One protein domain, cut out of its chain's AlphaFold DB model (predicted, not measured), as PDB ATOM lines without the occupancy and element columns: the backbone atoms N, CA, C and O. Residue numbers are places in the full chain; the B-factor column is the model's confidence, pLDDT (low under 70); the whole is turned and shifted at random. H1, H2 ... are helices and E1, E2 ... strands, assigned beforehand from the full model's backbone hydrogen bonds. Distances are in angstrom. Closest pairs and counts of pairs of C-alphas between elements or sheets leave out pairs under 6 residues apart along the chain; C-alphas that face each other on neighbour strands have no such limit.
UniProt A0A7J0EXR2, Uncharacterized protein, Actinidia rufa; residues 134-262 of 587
ATOM      1  N   MET A 134      64.399 138.149 124.897       43.91
ATOM      2  CA  MET A 134      63.449 137.032 124.835       43.91
ATOM      3  C   MET A 134      63.809 135.986 123.775       43.91
ATOM      4  O   MET A 134      63.530 134.814 124.007       43.91
ATOM      5  N   ALA A 135      64.425 136.363 122.648       49.59
ATOM      6  CA  ALA A 135      64.504 135.515 121.451       49.59
ATOM      7  C   ALA A 135      65.158 134.146 121.719       49.59
ATOM      8  O   ALA A 135      64.509 133.112 121.565       49.59
ATOM      9  N   TYR A 136      66.396 134.126 122.221       49.97
ATOM     10  CA  TYR A 136      67.118 132.885 122.531       49.97
ATOM     11  C   TYR A 136      66.422 132.022 123.601       49.97
ATOM     12  O   TYR A 136      66.302 130.803 123.451       49.97
ATOM     13  N   LEU A 137      65.918 132.641 124.674       53.03
ATOM     14  CA  LEU A 137      65.219 131.929 125.753       53.03
ATOM     15  C   LEU A 137      63.898 131.329 125.274       53.03
ATOM     16  O   LEU A 137      63.592 130.181 125.586       53.03
ATOM     17  N   GLN A 138      63.132 132.079 124.487       53.59
ATOM     18  CA  GLN A 138      61.885 131.632 123.884       53.59
ATOM     19  C   GLN A 138      62.147 130.541 122.837       53.59
ATOM     20  O   GLN A 138      61.427 129.545 122.813       53.59
ATOM     21  N   ALA A 139      63.219 130.647 122.045       54.56
ATOM     22  CA  ALA A 139      63.657 129.606 121.118       54.56
ATOM     23  C   ALA A 139      63.996 128.286 121.830       54.56
ATOM     24  O   ALA A 139      63.589 127.232 121.338       54.56
ATOM     25  N   ALA A 140      64.668 128.336 122.986       55.00
ATOM     26  CA  ALA A 140      64.994 127.158 123.794       55.00
ATOM     27  C   ALA A 140      63.794 126.582 124.568       55.00
ATOM     28  O   ALA A 140      63.632 125.365 124.650       55.00
ATOM     29  N   SER A 141      62.939 127.450 125.114       53.09
ATOM     30  CA  SER A 141      61.836 127.054 126.007       53.09
ATOM     31  C   SER A 141      60.600 126.564 125.244       53.09
ATOM     32  O   SER A 141      59.918 125.657 125.707       53.09
ATOM     33  N   SER A 142      60.329 127.110 124.051       51.38
ATOM     34  CA  SER A 142      59.187 126.733 123.189       51.38
ATOM     35  C   SER A 142      59.214 125.297 122.654       51.38
ATOM     36  O   SER A 142      58.244 124.852 122.050       51.38
ATOM     37  N   TRP A 143      60.329 124.592 122.833       50.59
ATOM     38  CA  TRP A 143      60.658 123.345 122.137       50.59
ATOM     39  C   TRP A 143      61.130 122.229 123.086       50.59
ATOM     40  O   TRP A 143      61.692 121.239 122.621       50.59
ATOM     41  N   SER A 144      60.998 122.440 124.406       50.12
ATOM     42  CA  SER A 144      61.485 121.542 125.472       50.12
ATOM     43  C   SER A 144      62.935 121.036 125.293       50.12
ATOM     44  O   SER A 144      63.299 119.978 125.804       50.12
ATOM     45  N   TRP A 145      63.804 121.822 124.633       50.25
ATOM     46  CA  TRP A 145      65.230 121.499 124.413       50.25
ATOM     47  C   TRP A 145      66.032 121.313 125.703       50.25
ATOM     48  O   TRP A 145      67.093 120.686 125.695       50.25
ATOM     49  N   LEU A 146      65.532 121.884 126.794       46.56
ATOM     50  CA  LEU A 146      66.076 121.765 128.131       46.56
ATOM     51  C   LEU A 146      65.001 121.121 129.002       46.56
ATOM     52  O   LEU A 146      63.963 121.728 129.263       46.56
ATOM     53  N   SER A 147      65.263 119.905 129.476       39.28
ATOM     54  CA  SER A 147      64.429 119.223 130.475       39.28
ATOM     55  C   SER A 147      64.513 119.868 131.867       39.28
ATOM     56  O   SER A 147      63.752 119.514 132.763       39.28
ATOM     57  N   MET A 148      65.427 120.829 132.056       44.91
ATOM     58  CA  MET A 148      65.632 121.582 133.294       44.91
ATOM     59  C   MET A 148      65.756 123.089 133.033       44.91
ATOM     60  O   MET A 148      65.986 123.535 131.910       44.91
ATOM     61  N   SER A 149      65.602 123.894 134.085       44.25
ATOM     62  CA  SER A 149      65.480 125.350 133.984       44.25
ATOM     63  C   SER A 149      66.739 126.049 133.451       44.25
ATOM     64  O   SER A 149      67.808 126.040 134.063       44.25
ATOM     65  N   CYS A 150      66.577 126.736 132.317       44.62
ATOM     66  CA  CYS A 150      67.574 127.653 131.773       44.62
ATOM     67  C   CYS A 150      67.792 128.826 132.746       44.62
ATOM     68  O   CYS A 150      66.830 129.501 133.119       44.62
ATOM     69  N   LYS A 151      69.036 129.084 133.174       49.72
ATOM     70  CA  LYS A 151      69.335 130.163 134.128       49.72
ATOM     71  C   LYS A 151      69.763 131.435 133.402       49.72
ATOM     72  O   LYS A 151      70.867 131.533 132.868       49.72
ATOM     73  N   VAL A 152      68.882 132.430 133.440       48.69
ATOM     74  CA  VAL A 152      69.200 133.813 133.072       48.69
ATOM     75  C   VAL A 152      69.995 134.434 134.216       48.69
ATOM     76  O   VAL A 152      69.458 134.616 135.307       48.69
ATOM     77  N   LEU A 153      71.271 134.744 133.991       48.69
ATOM     78  CA  LEU A 153      72.067 135.515 134.939       48.69
ATOM     79  C   LEU A 153      71.956 136.996 134.576       48.69
ATOM     80  O   LEU A 153      72.734 137.512 133.769       48.69
ATOM     81  N   SER A 154      70.969 137.674 135.161       47.34
ATOM     82  CA  SER A 154      70.902 139.134 135.094       47.34
ATOM     83  C   SER A 154      72.069 139.762 135.844       47.34
ATOM     84  O   SER A 154      72.412 139.348 136.951       47.34
ATOM     85  N   SER A 155      72.698 140.758 135.223       45.59
ATOM     86  CA  SER A 155      73.833 141.463 135.812       45.59
ATOM     87  C   SER A 155      73.347 142.615 136.689       45.59
ATOM     88  O   SER A 155      72.747 143.564 136.182       45.59
ATOM     89  N   ASP A 156      73.654 142.567 137.989       44.12
ATOM     90  CA  ASP A 156      73.390 143.657 138.937       44.12
ATOM     91  C   ASP A 156      74.139 144.945 138.526       44.12
ATOM     92  O   ASP A 156      75.281 145.194 138.924       44.12
ATOM     93  N   GLY A 157      73.478 145.769 137.707       54.50
ATOM     94  CA  GLY A 157      73.983 147.048 137.199       54.50
ATOM     95  C   GLY A 157      74.474 147.058 135.743       54.50
ATOM     96  O   GLY A 157      75.159 148.007 135.368       54.50
ATOM     97  N   GLY A 158      74.149 146.051 134.919       47.59
ATOM     98  CA  GLY A 158      74.520 146.001 133.495       47.59
ATOM     99  C   GLY A 158      73.338 145.696 132.568       47.59
ATOM    100  O   GLY A 158      72.446 144.934 132.919       47.59
ATOM    101  N   SER A 159      73.320 146.267 131.356       46.34
ATOM    102  CA  SER A 159      72.225 146.069 130.385       46.34
ATOM    103  C   SER A 159      72.172 144.661 129.767       46.34
ATOM    104  O   SER A 159      71.125 144.258 129.252       46.34
ATOM    105  N   GLN A 160      73.271 143.909 129.845       50.06
ATOM    106  CA  GLN A 160      73.423 142.556 129.308       50.06
ATOM    107  C   GLN A 160      73.140 141.501 130.391       50.06
ATOM    108  O   GLN A 160      73.885 141.397 131.366       50.06
ATOM    109  N   ASP A 161      72.099 140.691 130.187       47.09
ATOM    110  CA  ASP A 161      71.915 139.438 130.928       47.09
ATOM    111  C   ASP A 161      72.662 138.323 130.187       47.09
ATOM    112  O   ASP A 161      72.603 138.254 128.957       47.09
ATOM    113  N   VAL A 162      73.336 137.431 130.911       48.88
ATOM    114  CA  VAL A 162      74.009 136.272 130.310       48.88
ATOM    115  C   VAL A 162      73.141 135.038 130.522       48.88
ATOM    116  O   VAL A 162      72.954 134.581 131.649       48.88
ATOM    117  N   VAL A 163      72.613 134.474 129.437       50.88
ATOM    118  CA  VAL A 163      71.893 133.195 129.490       50.88
ATOM    119  C   VAL A 163      72.915 132.067 129.584       50.88
ATOM    120  O   VAL A 163      73.619 131.781 128.619       50.88
ATOM    121  N   VAL A 164      73.008 131.424 130.750       48.62
ATOM    122  CA  VAL A 164      73.922 130.297 130.964       48.62
ATOM    123  C   VAL A 164      73.137 128.996 130.853       48.62
ATOM    124  O   VAL A 164      72.467 128.555 131.789       48.62
ATOM    125  N   VAL A 165      73.237 128.370 129.683       47.66
ATOM    126  CA  VAL A 165      72.762 127.002 129.457       47.66
ATOM    127  C   VAL A 165      73.809 126.031 129.996       47.66
ATOM    128  O   VAL A 165      74.976 126.121 129.617       47.66
ATOM    129  N   ASN A 166      73.418 125.089 130.858       46.88
ATOM    130  CA  ASN A 166      74.311 123.999 131.244       46.88
ATOM    131  C   ASN A 166      74.435 123.001 130.068       46.88
ATOM    132  O   ASN A 166      73.424 122.402 129.696       46.88
ATOM    133  N   PRO A 167      75.636 122.762 129.500       47.06
ATOM    134  CA  PRO A 167      75.792 121.866 128.354       47.06
ATOM    135  C   PRO A 167      75.334 120.428 128.625       47.06
ATOM    136  O   PRO A 167      74.878 119.765 127.700       47.06
ATOM    137  N   SER A 168      75.405 119.945 129.873       47.25
ATOM    138  CA  SER A 168      74.942 118.597 130.235       47.25
ATOM    139  C   SER A 168      73.444 118.500 130.554       47.25
ATOM    140  O   SER A 168      72.933 117.389 130.637       47.25
ATOM    141  N   SER A 169      72.716 119.621 130.681       49.38
ATOM    142  CA  SER A 169      71.240 119.611 130.725       49.38
ATOM    143  C   SER A 169      70.597 119.823 129.351       49.38
ATOM    144  O   SER A 169      69.372 119.795 129.236       49.38
ATOM    145  N   CYS A 170      71.397 120.032 128.300       54.03
ATOM    146  CA  CYS A 170      70.935 119.875 126.929       54.03
ATOM    147  C   CYS A 170      70.741 118.384 126.634       54.03
ATOM    148  O   CYS A 170      71.613 117.736 126.062       54.03
ATOM    149  N   THR A 171      69.537 117.870 126.884       53.25
ATOM    150  CA  THR A 171      69.044 116.621 126.271       53.25
ATOM    151  C   THR A 171      68.757 116.788 124.767       53.25
ATOM    152  O   THR A 171      67.997 116.020 124.180       53.25
ATOM    153  N   ILE A 172      69.378 117.790 124.125       58.69
ATOM    154  CA  ILE A 172      69.429 117.977 122.676       58.69
ATOM    155  C   ILE A 172      70.191 116.787 122.104       58.69
ATOM    156  O   ILE A 172      71.422 116.739 122.079       58.69
ATOM    157  N   THR A 173      69.425 115.809 121.643       64.12
ATOM    158  CA  THR A 173      69.926 114.616 120.976       64.12
ATOM    159  C   THR A 173      70.879 115.002 119.834       64.12
ATOM    160  O   THR A 173      70.601 115.951 119.089       64.12
ATOM    161  N   PRO A 174      71.989 114.265 119.614       75.50
ATOM    162  CA  PRO A 174      72.959 114.604 118.566       75.50
ATOM    163  C   PRO A 174      72.353 114.772 117.159       75.50
ATOM    164  O   PRO A 174      72.881 115.532 116.347       75.50
ATOM    165  N   PHE A 175      71.203 114.135 116.887       76.94
ATOM    166  CA  PHE A 175      70.464 114.272 115.629       76.94
ATOM    167  C   PHE A 175      69.868 115.669 115.380       76.94
ATOM    168  O   PHE A 175      69.572 115.996 114.230       76.94
ATOM    169  N   LEU A 176      69.641 116.494 116.410       80.31
ATOM    170  CA  LEU A 176      69.201 117.883 116.227       80.31
ATOM    171  C   LEU A 176      70.378 118.752 115.794       80.31
ATOM    172  O   LEU A 176      70.320 119.385 114.744       80.31
ATOM    173  N   ARG A 177      71.484 118.701 116.542       85.38
ATOM    174  CA  ARG A 177      72.715 119.447 116.245       85.38
ATOM    175  C   ARG A 177      73.204 119.224 114.811       85.38
ATOM    176  O   ARG A 177      73.529 120.176 114.110       85.38
ATOM    177  N   ASP A 178      73.179 117.977 114.347       92.25
ATOM    178  CA  ASP A 178      73.563 117.596 112.983       92.25
ATOM    179  C   ASP A 178      72.630 118.110 111.866       92.25
ATOM    180  O   ASP A 178      72.964 118.015 110.680       92.25
ATOM    181  N   ARG A 179      71.456 118.633 112.227       95.81
ATOM    182  CA  ARG A 179      70.445 119.197 111.323       95.81
ATOM    183  C   ARG A 179      70.309 120.718 111.430       95.81
ATOM    184  O   ARG A 179      69.688 121.322 110.558       95.81
ATOM    185  N   CYS A 180      70.903 121.323 112.454       96.62
ATOM    186  CA  CYS A 180      70.849 122.754 112.714       96.62
ATOM    187  C   CYS A 180      72.036 123.498 112.094       96.62
ATOM    188  O   CYS A 180      73.201 123.164 112.335       96.62
ATOM    189  N   LEU A 181      71.733 124.562 111.354       96.75
ATOM    190  CA  LEU A 181      72.694 125.574 110.933       96.75
ATOM    191  C   LEU A 181      72.419 126.874 111.692       96.75
ATOM    192  O   LEU A 181      71.262 127.256 111.851       96.75
ATOM    193  N   VAL A 182      73.466 127.568 112.129       97.00
ATOM    194  CA  VAL A 182      73.359 128.980 112.520       97.00
ATOM    195  C   VAL A 182      73.681 129.802 111.278       97.00
ATOM    196  O   VAL A 182      74.715 129.580 110.642       97.00
ATOM    197  N   GLY A 183      72.765 130.693 110.912       97.62
ATOM    198  CA  GLY A 183      72.892 131.589 109.773       97.62
ATOM    199  C   GLY A 183      73.049 133.035 110.213       97.62
ATOM    200  O   GLY A 183      72.279 133.506 111.046       97.62
ATOM    201  N   THR A 184      74.015 133.737 109.627       97.56
ATOM    202  CA  THR A 184      74.290 135.150 109.916       97.56
ATOM    203  C   THR A 184      74.258 135.957 108.625       97.56
ATOM    204  O   THR A 184      74.907 135.581 107.648       97.56
ATOM    205  N   LEU A 185      73.524 137.069 108.618       97.44
ATOM    206  CA  LEU A 185      73.554 138.036 107.518       97.44
ATOM    207  C   LEU A 185      74.762 138.972 107.697       97.44
ATOM    208  O   LEU A 185      74.757 139.841 108.569       97.44
ATOM    209  N   GLU A 186      75.811 138.768 106.897       93.50
ATOM    210  CA  GLU A 186      77.014 139.614 106.900       93.50
ATOM    211  C   GLU A 186      76.665 141.041 106.446       93.50
ATOM    212  O   GLU A 186      75.932 141.210 105.480       93.50
ATOM    213  N   ASP A 187      77.190 142.074 107.112       92.75
ATOM    214  CA  ASP A 187      77.023 143.492 106.734       92.75
ATOM    215  C   ASP A 187      75.561 143.971 106.526       92.75
ATOM    216  O   ASP A 187      75.296 144.914 105.774       92.75
ATOM    217  N   TRP A 188      74.584 143.356 107.210       93.94
ATOM    218  CA  TRP A 188      73.172 143.732 107.077       93.94
ATOM    219  C   TRP A 188      72.882 145.148 107.609       93.94
ATOM    220  O   TRP A 188      72.894 145.397 108.813       93.94
ATOM    221  N   THR A 189      72.567 146.073 106.697       94.25
ATOM    222  CA  THR A 189      72.269 147.492 106.995       94.25
ATOM    223  C   THR A 189      70.774 147.840 107.012       94.25
ATOM    224  O   THR A 189      70.413 148.972 107.331       94.25
ATOM    225  N   GLY A 190      69.899 146.895 106.658       94.31
ATOM    226  CA  GLY A 190      68.447 147.092 106.628       94.31
ATOM    227  C   GLY A 190      67.770 146.900 107.989       94.31
ATOM    228  O   GLY A 190      68.410 146.610 108.999       94.31
ATOM    229  N   ALA A 191      66.437 146.974 108.010       96.00
ATOM    230  CA  ALA A 191      65.666 146.420 109.125       96.00
ATOM    231  C   ALA A 191      65.922 144.905 109.207       96.00
ATOM    232  O   ALA A 191      65.972 144.245 108.172       96.00
ATOM    233  N   VAL A 192      66.132 144.359 110.408       96.56
ATOM    234  CA  VAL A 192      66.404 142.922 110.602       96.56
ATOM    235  C   VAL A 192      65.210 142.096 110.092       96.56
ATOM    236  O   VAL A 192      64.098 142.324 110.577       96.56
ATOM    237  N   PRO A 193      65.400 141.150 109.149       97.44
ATOM    238  CA  PRO A 193      64.322 140.294 108.664       97.44
ATOM    239  C   PRO A 193      63.693 139.481 109.795       97.44
ATOM    240  O   PRO A 193      64.398 138.925 110.642       97.44
ATOM    241  N   SER A 194      62.370 139.340 109.795       97.25
ATOM    242  CA  SER A 194      61.725 138.402 110.709       97.25
ATOM    243  C   SER A 194      62.089 136.962 110.338       97.25
ATOM    244  O   SER A 194      62.279 136.627 109.165       97.25
ATOM    245  N   ALA A 195      62.111 136.068 111.329       97.00
ATOM    246  CA  ALA A 195      62.355 134.645 111.092       97.00
ATOM    247  C   ALA A 195      61.435 134.065 109.994       97.00
ATOM    248  O   ALA A 195      61.904 133.308 109.151       97.00
ATOM    249  N   LYS A 196      60.169 134.509 109.918       97.81
ATOM    250  CA  LYS A 196      59.177 134.104 108.899       97.81
ATOM    251  C   LYS A 196      59.435 134.656 107.491       97.81
ATOM    252  O   LYS A 196      58.831 134.183 106.526       97.81
ATOM    253  N   GLU A 197      60.263 135.683 107.332       98.00
ATOM    254  CA  GLU A 197      60.724 136.162 106.018       98.00
ATOM    255  C   GLU A 197      61.880 135.300 105.524       98.00
ATOM    256  O   GLU A 197      61.815 134.769 104.412       98.00
ATOM    257  N   LEU A 198      62.864 135.051 106.394       97.81
ATOM    258  CA  LEU A 198      63.970 134.149 106.095       97.81
ATOM    259  C   LEU A 198      63.487 132.705 105.863       97.81
ATOM    260  O   LEU A 198      63.930 132.065 104.920       97.81
ATOM    261  N   GLU A 199      62.511 132.214 106.630       98.00
ATOM    262  CA  GLU A 199      61.876 130.897 106.458       98.00
ATOM    263  C   GLU A 199      61.253 130.723 105.062       98.00
ATOM    264  O   GLU A 199      61.562 129.770 104.341       98.00
ATOM    265  N   ARG A 200      60.417 131.681 104.631       98.06
ATOM    266  CA  ARG A 200      59.798 131.683 103.293       98.06
ATOM    267  C   ARG A 200      60.845 131.761 102.186       98.06
ATOM    268  O   ARG A 200      60.691 131.094 101.159       98.06
ATOM    269  N   TRP A 201      61.911 132.532 102.390       98.19
ATOM    270  CA  TRP A 201      63.037 132.604 101.462       98.19
ATOM    271  C   TRP A 201      63.793 131.266 101.385       98.19
ATOM    272  O   TRP A 201      63.997 130.763 100.280       98.19
ATOM    273  N   CYS A 202      64.128 130.640 102.517       98.00
ATOM    274  CA  CYS A 202      64.816 129.344 102.590       98.00
ATOM    275  C   CYS A 202      64.018 128.246 101.877       98.00
ATOM    276  O   CYS A 202      64.550 127.551 101.008       98.00
ATOM    277  N   ASN A 203      62.720 128.143 102.180       97.50
ATOM    278  CA  ASN A 203      61.805 127.191 101.546       97.50
ATOM    279  C   ASN A 203      61.740 127.384 100.018       97.50
ATOM    280  O   ASN A 203      61.768 126.410  99.265       97.50
ATOM    281  N   SER A 204      61.734 128.639  99.557       97.69
ATOM    282  CA  SER A 204      61.658 128.988  98.132       97.69
ATOM    283  C   SER A 204      62.975 128.763  97.369       97.69
ATOM    284  O   SER A 204      62.946 128.372  96.204       97.69
ATOM    285  N   ASN A 205      64.133 129.000  97.999       98.06
ATOM    286  CA  ASN A 205      65.444 128.987  97.328       98.06
ATOM    287  C   ASN A 205      66.184 127.641  97.424       98.06
ATOM    288  O   ASN A 205      67.006 127.338  96.561       98.06
ATOM    289  N   TRP A 206      65.917 126.820  98.446       97.69
ATOM    290  CA  TRP A 206      66.658 125.567  98.676       97.69
ATOM    291  C   TRP A 206      66.002 124.314  98.084       97.69
ATOM    292  O   TRP A 206      66.605 123.237  98.121       97.69
ATOM    293  N   GLY A 207      64.791 124.425  97.525       95.81
ATOM    294  CA  GLY A 207      64.115 123.314  96.842       95.81
ATOM    295  C   GLY A 207      63.920 122.087  97.741       95.81
ATOM    296  O   GLY A 207      64.181 120.949  97.334       95.81
ATOM    297  N   ILE A 208      63.540 122.311  98.999       95.25
ATOM    298  CA  ILE A 208      63.261 121.247  99.966       95.25
ATOM    299  C   ILE A 208      61.751 121.002  99.968       95.25
ATOM    300  O   ILE A 208      60.980 121.925 100.187       95.25
ATOM    301  N   GLY A 209      61.327 119.758  99.731       95.19
ATOM    302  CA  GLY A 209      59.905 119.377  99.770       95.19
ATOM    303  C   GLY A 209      59.306 119.290 101.180       95.19
ATOM    304  O   GLY A 209      58.140 118.948 101.323       95.19
ATOM    305  N   SER A 210      60.102 119.574 102.211       95.94
ATOM    306  CA  SER A 210      59.693 119.664 103.613       95.94
ATOM    307  C   SER A 210      60.026 121.073 104.104       95.94
ATOM    308  O   SER A 210      61.100 121.566 103.740       95.94
ATOM    309  N   PRO A 211      59.170 121.706 104.925       96.12
ATOM    310  CA  PRO A 211      59.438 123.039 105.440       96.12
ATOM    311  C   PRO A 211      60.716 123.065 106.288       96.12
ATOM    312  O   PRO A 211      60.992 122.161 107.078       96.12
ATOM    313  N   VAL A 212      61.493 124.126 106.104       97.50
ATOM    314  CA  VAL A 212      62.559 124.577 107.001       97.50
ATOM    315  C   VAL A 212      61.913 125.350 108.143       97.50
ATOM    316  O   VAL A 212      61.110 126.237 107.868       97.50
ATOM    317  N   GLU A 213      62.290 125.078 109.393       97.38
ATOM    318  CA  GLU A 213      61.966 125.980 110.506       97.38
ATOM    319  C   GLU A 213      63.119 126.969 110.708       97.38
ATOM    320  O   GLU A 213      64.293 126.584 110.700       97.38
ATOM    321  N   VAL A 214      62.790 128.246 110.898       97.50
ATOM    322  CA  VAL A 214      63.757 129.299 111.221       97.50
ATOM    323  C   VAL A 214      63.331 129.989 112.511       97.50
ATOM    324  O   VAL A 214      62.168 130.352 112.674       97.50
ATOM    325  N   LYS A 215      64.286 130.206 113.417       95.94
ATOM    326  CA  LYS A 215      64.113 130.992 114.642       95.94
ATOM    327  C   LYS A 215      65.083 132.166 114.663       95.94
ATOM    328  O   LYS A 215      66.235 132.032 114.258       95.94
ATOM    329  N   ASP A 216      64.619 133.290 115.190       95.50
ATOM    330  CA  ASP A 216      65.479 134.389 115.629       95.50
ATOM    331  C   ASP A 216      66.303 133.916 116.844       95.50
ATOM    332  O   ASP A 216      65.755 133.281 117.752       95.50
ATOM    333  N   MET A 217      67.614 134.168 116.840       92.31
ATOM    334  CA  MET A 217      68.466 133.988 118.021       92.31
ATOM    335  C   MET A 217      68.791 135.335 118.657       92.31
ATOM    336  O   MET A 217      68.599 135.498 119.863       92.31
ATOM    337  N   ASN A 218      69.324 136.257 117.847       90.88
ATOM    338  CA  ASN A 218      69.560 137.651 118.200       90.88
ATOM    339  C   ASN A 218      69.859 138.480 116.934       90.88
ATOM    340  O   ASN A 218      70.962 138.406 116.383       90.88
ATOM    341  N   GLY A 219      68.905 139.295 116.484       92.62
ATOM    342  CA  GLY A 219      69.124 140.254 115.398       92.62
ATOM    343  C   GLY A 219      69.404 139.556 114.054       92.62
ATOM    344  O   GLY A 219      68.615 138.711 113.645       92.62
ATOM    345  N   PRO A 220      70.507 139.864 113.339       95.94
ATOM    346  CA  PRO A 220      70.832 139.238 112.051       95.94
ATOM    347  C   PRO A 220      71.341 137.783 112.168       95.94
ATOM    348  O   PRO A 220      71.874 137.251 111.189       95.94
ATOM    349  N   VAL A 221      71.226 137.156 113.348       96.25
ATOM    350  CA  VAL A 221      71.641 135.774 113.631       96.25
ATOM    351  C   VAL A 221      70.417 134.894 113.871       96.25
ATOM    352  O   VAL A 221      69.632 135.121 114.796       96.25
ATOM    353  N   TYR A 222      70.305 133.841 113.067       97.00
ATOM    354  CA  TYR A 222      69.166 132.933 113.024       97.00
ATOM    355  C   TYR A 222      69.603 131.487 113.221       97.00
ATOM    356  O   TYR A 222      70.661 131.060 112.761       97.00
ATOM    357  N   LEU A 223      68.726 130.697 113.827       96.94
ATOM    358  CA  LEU A 223      68.833 129.249 113.860       96.94
ATOM    359  C   LEU A 223      67.930 128.658 112.780       96.94
ATOM    360  O   LEU A 223      66.734 128.931 112.742       96.94
ATOM    361  N   ILE A 224      68.508 127.827 111.922       97.75
ATOM    362  CA  ILE A 224      67.862 127.235 110.756       97.75
ATOM    363  C   ILE A 224      67.881 125.715 110.919       97.75
ATOM    364  O   ILE A 224      68.947 125.100 110.992       97.75
ATOM    365  N   ILE A 225      66.702 125.102 110.980       96.75
ATOM    366  CA  ILE A 225      66.525 123.688 111.318       96.75
ATOM    367  C   ILE A 225      66.001 122.942 110.091       96.75
ATOM    368  O   ILE A 225      64.967 123.284 109.518       96.75
ATOM    369  N   LEU A 226      66.753 121.927 109.663       97.62
ATOM    370  CA  LEU A 226      66.540 121.227 108.396       97.62
ATOM    371  C   LEU A 226      66.057 119.786 108.616       97.62
ATOM    372  O   LEU A 226      66.409 119.165 109.618       97.62
ATOM    373  N   PRO A 227      65.303 119.186 107.673       96.75
ATOM    374  CA  PRO A 227      64.723 117.856 107.875       96.75
ATOM    375  C   PRO A 227      65.777 116.751 108.054       96.75
ATOM    376  O   PRO A 227      65.564 115.825 108.838       96.75
ATOM    377  N   SER A 228      66.942 116.847 107.393       96.44
ATOM    378  CA  SER A 228      68.012 115.842 107.489       96.44
ATOM    379  C   SER A 228      69.431 116.422 107.434       96.44
ATOM    380  O   SER A 228      69.693 117.456 106.813       96.44
ATOM    381  N   ARG A 229      70.385 115.694 108.035       95.81
ATOM    382  CA  ARG A 229      71.822 116.034 108.060       95.81
ATOM    383  C   ARG A 229      72.414 116.148 106.653       95.81
ATOM    384  O   ARG A 229      73.301 116.965 106.409       95.81
ATOM    385  N   ALA A 230      71.917 115.345 105.710       96.44
ATOM    386  CA  ALA A 230      72.327 115.400 104.309       96.44
ATOM    387  C   ALA A 230      71.939 116.738 103.654       96.44
ATOM    388  O   ALA A 230      72.773 117.351 102.984       96.44
ATOM    389  N   LYS A 231      70.717 117.234 103.907       97.38
ATOM    390  CA  LYS A 231      70.282 118.569 103.466       97.38
ATOM    391  C   LYS A 231      71.115 119.666 104.136       97.38
ATOM    392  O   LYS A 231      71.634 120.515 103.420       97.38
ATOM    393  N   ALA A 232      71.346 119.591 105.449       97.25
ATOM    394  CA  ALA A 232      72.172 120.564 106.174       97.25
ATOM    395  C   ALA A 232      73.600 120.687 105.615       97.25
ATOM    396  O   ALA A 232      74.051 121.796 105.338       97.25
ATOM    397  N   ARG A 233      74.291 119.572 105.333       97.06
ATOM    398  CA  ARG A 233      75.611 119.607 104.666       97.06
ATOM    399  C   ARG A 233      75.548 120.190 103.251       97.06
ATOM    400  O   ARG A 233      76.435 120.947 102.871       97.06
ATOM    401  N   GLY A 234      74.537 119.809 102.465       97.56
ATOM    402  CA  GLY A 234      74.376 120.286 101.088       97.56
ATOM    403  C   GLY A 234      74.126 121.792 101.017       97.56
ATOM    404  O   GLY A 234      74.723 122.470 100.189       97.56
ATOM    405  N   ILE A 235      73.296 122.306 101.926       97.81
ATOM    406  CA  ILE A 235      72.958 123.726 102.032       97.81
ATOM    407  C   ILE A 235      74.140 124.518 102.587       97.81
ATOM    408  O   ILE A 235      74.543 125.489 101.960       97.81
ATOM    409  N   ARG A 236      74.782 124.079 103.677       97.50
ATOM    410  CA  ARG A 236      75.944 124.778 104.255       97.50
ATOM    411  C   ARG A 236      77.077 125.036 103.246       97.50
ATOM    412  O   ARG A 236      77.763 126.043 103.335       97.50
ATOM    413  N   ASN A 237      77.272 124.130 102.289       97.19
ATOM    414  CA  ASN A 237      78.319 124.245 101.269       97.19
ATOM    415  C   ASN A 237      77.930 125.132 100.060       97.19
ATOM    416  O   ASN A 237      78.718 125.244  99.121       97.19
ATOM    417  N   GLY A 238      76.721 125.703 100.040       97.19
ATOM    418  CA  GLY A 238      76.265 126.646  99.017       97.19
ATOM    419  C   GLY A 238      76.618 128.100  99.348       97.19
ATOM    420  O   GLY A 238      76.884 128.443 100.495       97.19
ATOM    421  N   CYS A 239      76.590 128.968  98.335       97.19
ATOM    422  CA  CYS A 239      76.685 130.418  98.517       97.19
ATOM    423  C   CYS A 239      75.275 131.012  98.439       97.19
ATOM    424  O   CYS A 239      74.616 130.880  97.407       97.19
ATOM    425  N   TRP A 240      74.821 131.649  99.517       97.94
ATOM    426  CA  TRP A 240      73.442 132.110  99.672       97.94
ATOM    427  C   TRP A 240      73.387 133.614  99.893       97.94
ATOM    428  O   TRP A 240      74.094 134.134 100.752       97.94
ATOM    429  N   ASN A 241      72.507 134.287  99.150       97.88
ATOM    430  CA  ASN A 241      72.284 135.721  99.277       97.88
ATOM    431  C   ASN A 241      70.799 135.986  99.567       97.88
ATOM    432  O   ASN A 241      69.951 135.747  98.705       97.88
ATOM    433  N   PHE A 242      70.496 136.492 100.759       97.69
ATOM    434  CA  PHE A 242      69.173 136.986 101.135       97.69
ATOM    435  C   PHE A 242      69.091 138.474 100.765       97.69
ATOM    436  O   PHE A 242      69.884 139.278 101.245       97.69
ATOM    437  N   GLU A 243      68.181 138.831  99.854       96.50
ATOM    438  CA  GLU A 243      67.968 140.214  99.372       96.50
ATOM    439  C   GLU A 243      69.242 140.941  98.874       96.50
ATOM    440  O   GLU A 243      69.337 142.163  98.878       96.50
ATOM    441  N   GLY A 244      70.222 140.170  98.387       96.88
ATOM    442  CA  GLY A 244      71.522 140.659  97.906       96.88
ATOM    443  C   GLY A 244      72.649 140.580  98.943       96.88
ATOM    444  O   GLY A 244      73.814 140.534  98.555       96.88
ATOM    445  N   THR A 245      72.311 140.468 100.226       97.31
ATOM    446  CA  THR A 245      73.251 140.325 101.345       97.31
ATOM    447  C   THR A 245      73.637 138.861 101.560       97.31
ATOM    448  O   THR A 245      72.788 137.975 101.449       97.31
ATOM    449  N   ARG A 246      74.905 138.570 101.876       97.44
ATOM    450  CA  ARG A 246      75.378 137.189 102.073       97.44
ATOM    451  C   ARG A 246      74.873 136.606 103.398       97.44
ATOM    452  O   ARG A 246      75.055 137.192 104.460       97.44
ATOM    453  N   LEU A 247      74.287 135.413 103.314       97.88
ATOM    454  CA  LEU A 247      73.930 134.564 104.448       97.88
ATOM    455  C   LEU A 247      75.044 133.527 104.645       97.88
ATOM    456  O   LEU A 247      75.118 132.548 103.895       97.88
ATOM    457  N   ASP A 248      75.921 133.742 105.625       97.69
ATOM    458  CA  ASP A 248      76.925 132.741 105.999       97.69
ATOM    459  C   ASP A 248      76.311 131.658 106.893       97.69
ATOM    460  O   ASP A 248      75.446 131.953 107.717       97.69
ATOM    461  N   LEU A 249      76.736 130.400 106.716       97.44
ATOM    462  CA  LEU A 249      76.139 129.232 107.373       97.44
ATOM    463  C   LEU A 249      77.194 128.355 108.068       97.44
ATOM    464  O   LEU A 249      78.035 127.698 107.438       97.44
ATOM    465  N   ILE A 250      77.079 128.233 109.389       96.25
ATOM    466  CA  ILE A 250      77.863 127.299 110.208       96.25
ATOM    467  C   ILE A 250      76.960 126.205 110.788       96.25
ATOM    468  O   ILE A 250      75.756 126.393 110.911       96.25
ATOM    469  N   PHE A 251      77.516 125.040 111.135       95.44
ATOM    470  CA  PHE A 251      76.766 124.076 111.951       95.44
ATOM    471  C   PHE A 251      76.623 124.609 113.375       95.44
ATOM    472  O   PHE A 251      77.516 125.304 113.860       95.44
ATOM    473  N   TRP A 252      75.545 124.231 114.065       93.81
ATOM    474  CA  TRP A 252      75.475 124.438 115.508       93.81
ATOM    475  C   TRP A 252      76.556 123.574 116.191       93.81
ATOM    476  O   TRP A 252      76.527 122.342 116.150       93.81
ATOM    477  N   GLU A 253      77.545 124.211 116.815       87.56
ATOM    478  CA  GLU A 253      78.519 123.558 117.696       87.56
ATOM    479  C   GLU A 253      78.218 123.900 119.165       87.56
ATOM    480  O   GLU A 253      77.630 124.941 119.442       87.56
ATOM    481  N   ASP A 254      78.589 123.052 120.131       67.44
ATOM    482  CA  ASP A 254      78.150 123.213 121.541       67.44
ATOM    483  C   ASP A 254      78.592 124.553 122.165       67.44
ATOM    484  O   ASP A 254      77.984 125.062 123.103       67.44
ATOM    485  N   GLN A 255      79.642 125.156 121.602       57.44
ATOM    486  CA  GLN A 255      80.166 126.464 121.991       57.44
ATOM    487  C   GLN A 255      79.306 127.637 121.480       57.44
ATOM    488  O   GLN A 255      79.404 128.734 122.017       57.44
ATOM    489  N   CYS A 256      78.400 127.422 120.519       47.62
ATOM    490  CA  CYS A 256      77.465 128.436 120.010       47.62
ATOM    491  C   CYS A 256      76.356 128.821 121.012       47.62
ATOM    492  O   CYS A 256      75.527 129.671 120.702       47.62
ATOM    493  N   GLY A 257      76.334 128.247 122.222       47.47
ATOM    494  CA  GLY A 257      75.618 128.856 123.352       47.47
ATOM    495  C   GLY A 257      76.224 130.200 123.788       47.47
ATOM    496  O   GLY A 257      75.525 131.033 124.353       47.47
ATOM    497  N   TYR A 258      77.500 130.455 123.474       44.56
ATOM    498  CA  TYR A 258      78.230 131.672 123.840       44.56
ATOM    499  C   TYR A 258      78.125 132.800 122.795       44.56
ATOM    500  O   TYR A 258      79.079 133.555 122.596       44.56
ATOM    501  N   PHE A 259      76.959 132.983 122.165       44.28
ATOM    502  CA  PHE A 259      76.650 134.226 121.443       44.28
ATOM    503  C   PHE A 259      76.307 135.364 122.420       44.28
ATOM    504  O   PHE A 259      75.209 135.918 122.421       44.28
ATOM    505  N   ALA A 260      77.279 135.737 123.255       36.75
ATOM    506  CA  ALA A 260      77.259 137.035 123.916       36.75
ATOM    507  C   ALA A 260      77.320 138.127 122.836       36.75
ATOM    508  O   ALA A 260      78.153 138.048 121.933       36.75
ATOM    509  N   GLY A 261      76.451 139.139 122.910       34.12
ATOM    510  CA  GLY A 261      76.440 140.241 121.945       34.12
ATOM    511  C   GLY A 261      77.754 141.022 121.997       34.12
ATOM    512  O   GLY A 261      77.967 141.799 122.929       34.12
ATOM    513  N   VAL A 262      78.648 140.800 121.026       31.83
ATOM    514  CA  VAL A 262      80.019 141.336 121.053       31.83
ATOM    515  C   VAL A 262      80.041 142.820 120.685       31.83
ATOM    516  O   VAL A 262      80.400 143.222 119.583       31.83
TER     517      VAL A 262
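This is residues 134 to 262 of the 587 residues of an uncharacterized protein of Actinidia rufa (UniProt A0A7J0EXR2). A strongly twisted sheet of five strands curls round one helix, H3, and a second helix, H4, packs on the same face; this is the well-formed body. A small separate hairpin, E1 and E2, lies beyond one edge of the sheet, with H1 between it and edge strand E4. The printed part has 129 residues, with five named helices and seven named strands in the order H1 E1 E2 H2 E3 H3 E4 E5 H4 E6 E7 H5. The large sheet runs E4, E5, E3, E7, E6, all antiparallel. The class is mixed, helices and strands, and the whole is compact, with a radius of gyration of the C-alphas of 15.1 A and spans of 45 by 35 by 21 A.

Start with H1, residues 134 to 141, which stands up from the large sheet over E4, residues 213 to 218; their closest C-alphas, of Tyr 136 and Met 217, are 4.8 A apart. Next comes the antiparallel hairpin of E1, residues 151 to 153, and E2, residues 162 to 164, where N 153 and O 162 are 2.9 A apart. H2, residues 174 to 177, is not on the large sheet. Then look at inner strand E3, residues 180 to 185: N 183 is 2.8 A from O 222 of E5, residues 221 to 225, and N 182 is 2.8 A from O 250 of E7, residues 245 to 251. The sheet curls round H3, residues 195 to 205, whose closest C-alpha pair with E4 is Glu 199 and Val 214, 5.4 A. E3, H3 and E4 form a split strand-helix-strand unit, two strands running the same way with E5 between them in the sheet; its crossover is right-handed. In the hairpin E4 and E5, N 215 and O 223 are 2.8 A apart. H4, residues 229 to 236, is on the same face as H3, giving two layers, helices on one face of a sheet; it runs along E3 at 12 degrees on the local plane, at a height over the sheet of 9.1 A. E7 is staggered: its residues 245 to 247 pair with edge strand E6, residues 240 to 242, its hairpin partner, with N 247 and O 240 2.9 A apart, and 247 to 251 pair with E3. H5, residues 254 to 258, is not on the sheet. In H1 and H4 every O i to N i+4 pair is within hydrogen-bond range; H3 has 6 of 7, H5 0 of 1 with 1 of 2 O i to N i+3 pairs, and H2 is too short for an i+4 pair.

Find C-alpha 134 at (63.449, 137.032, 124.835), where H1 begins. H3 runs 15.2 A from C-alpha 195 at (62.355, 134.645, 111.092). E3 spans 16.4 A, E4 15.9 A, E5 13.3 A and E7 19.7 A; H5 ends at C-alpha 258, (78.230, 131.672, 123.840).

The C-alphas farthest apart, of Gly 157 and Gly 209, are 48.6 A apart. The printed part has no cut and no long link. The model's mean pLDDT over the printed part is 77.8; residues 134 to 173 and 254 to 262 are under 70.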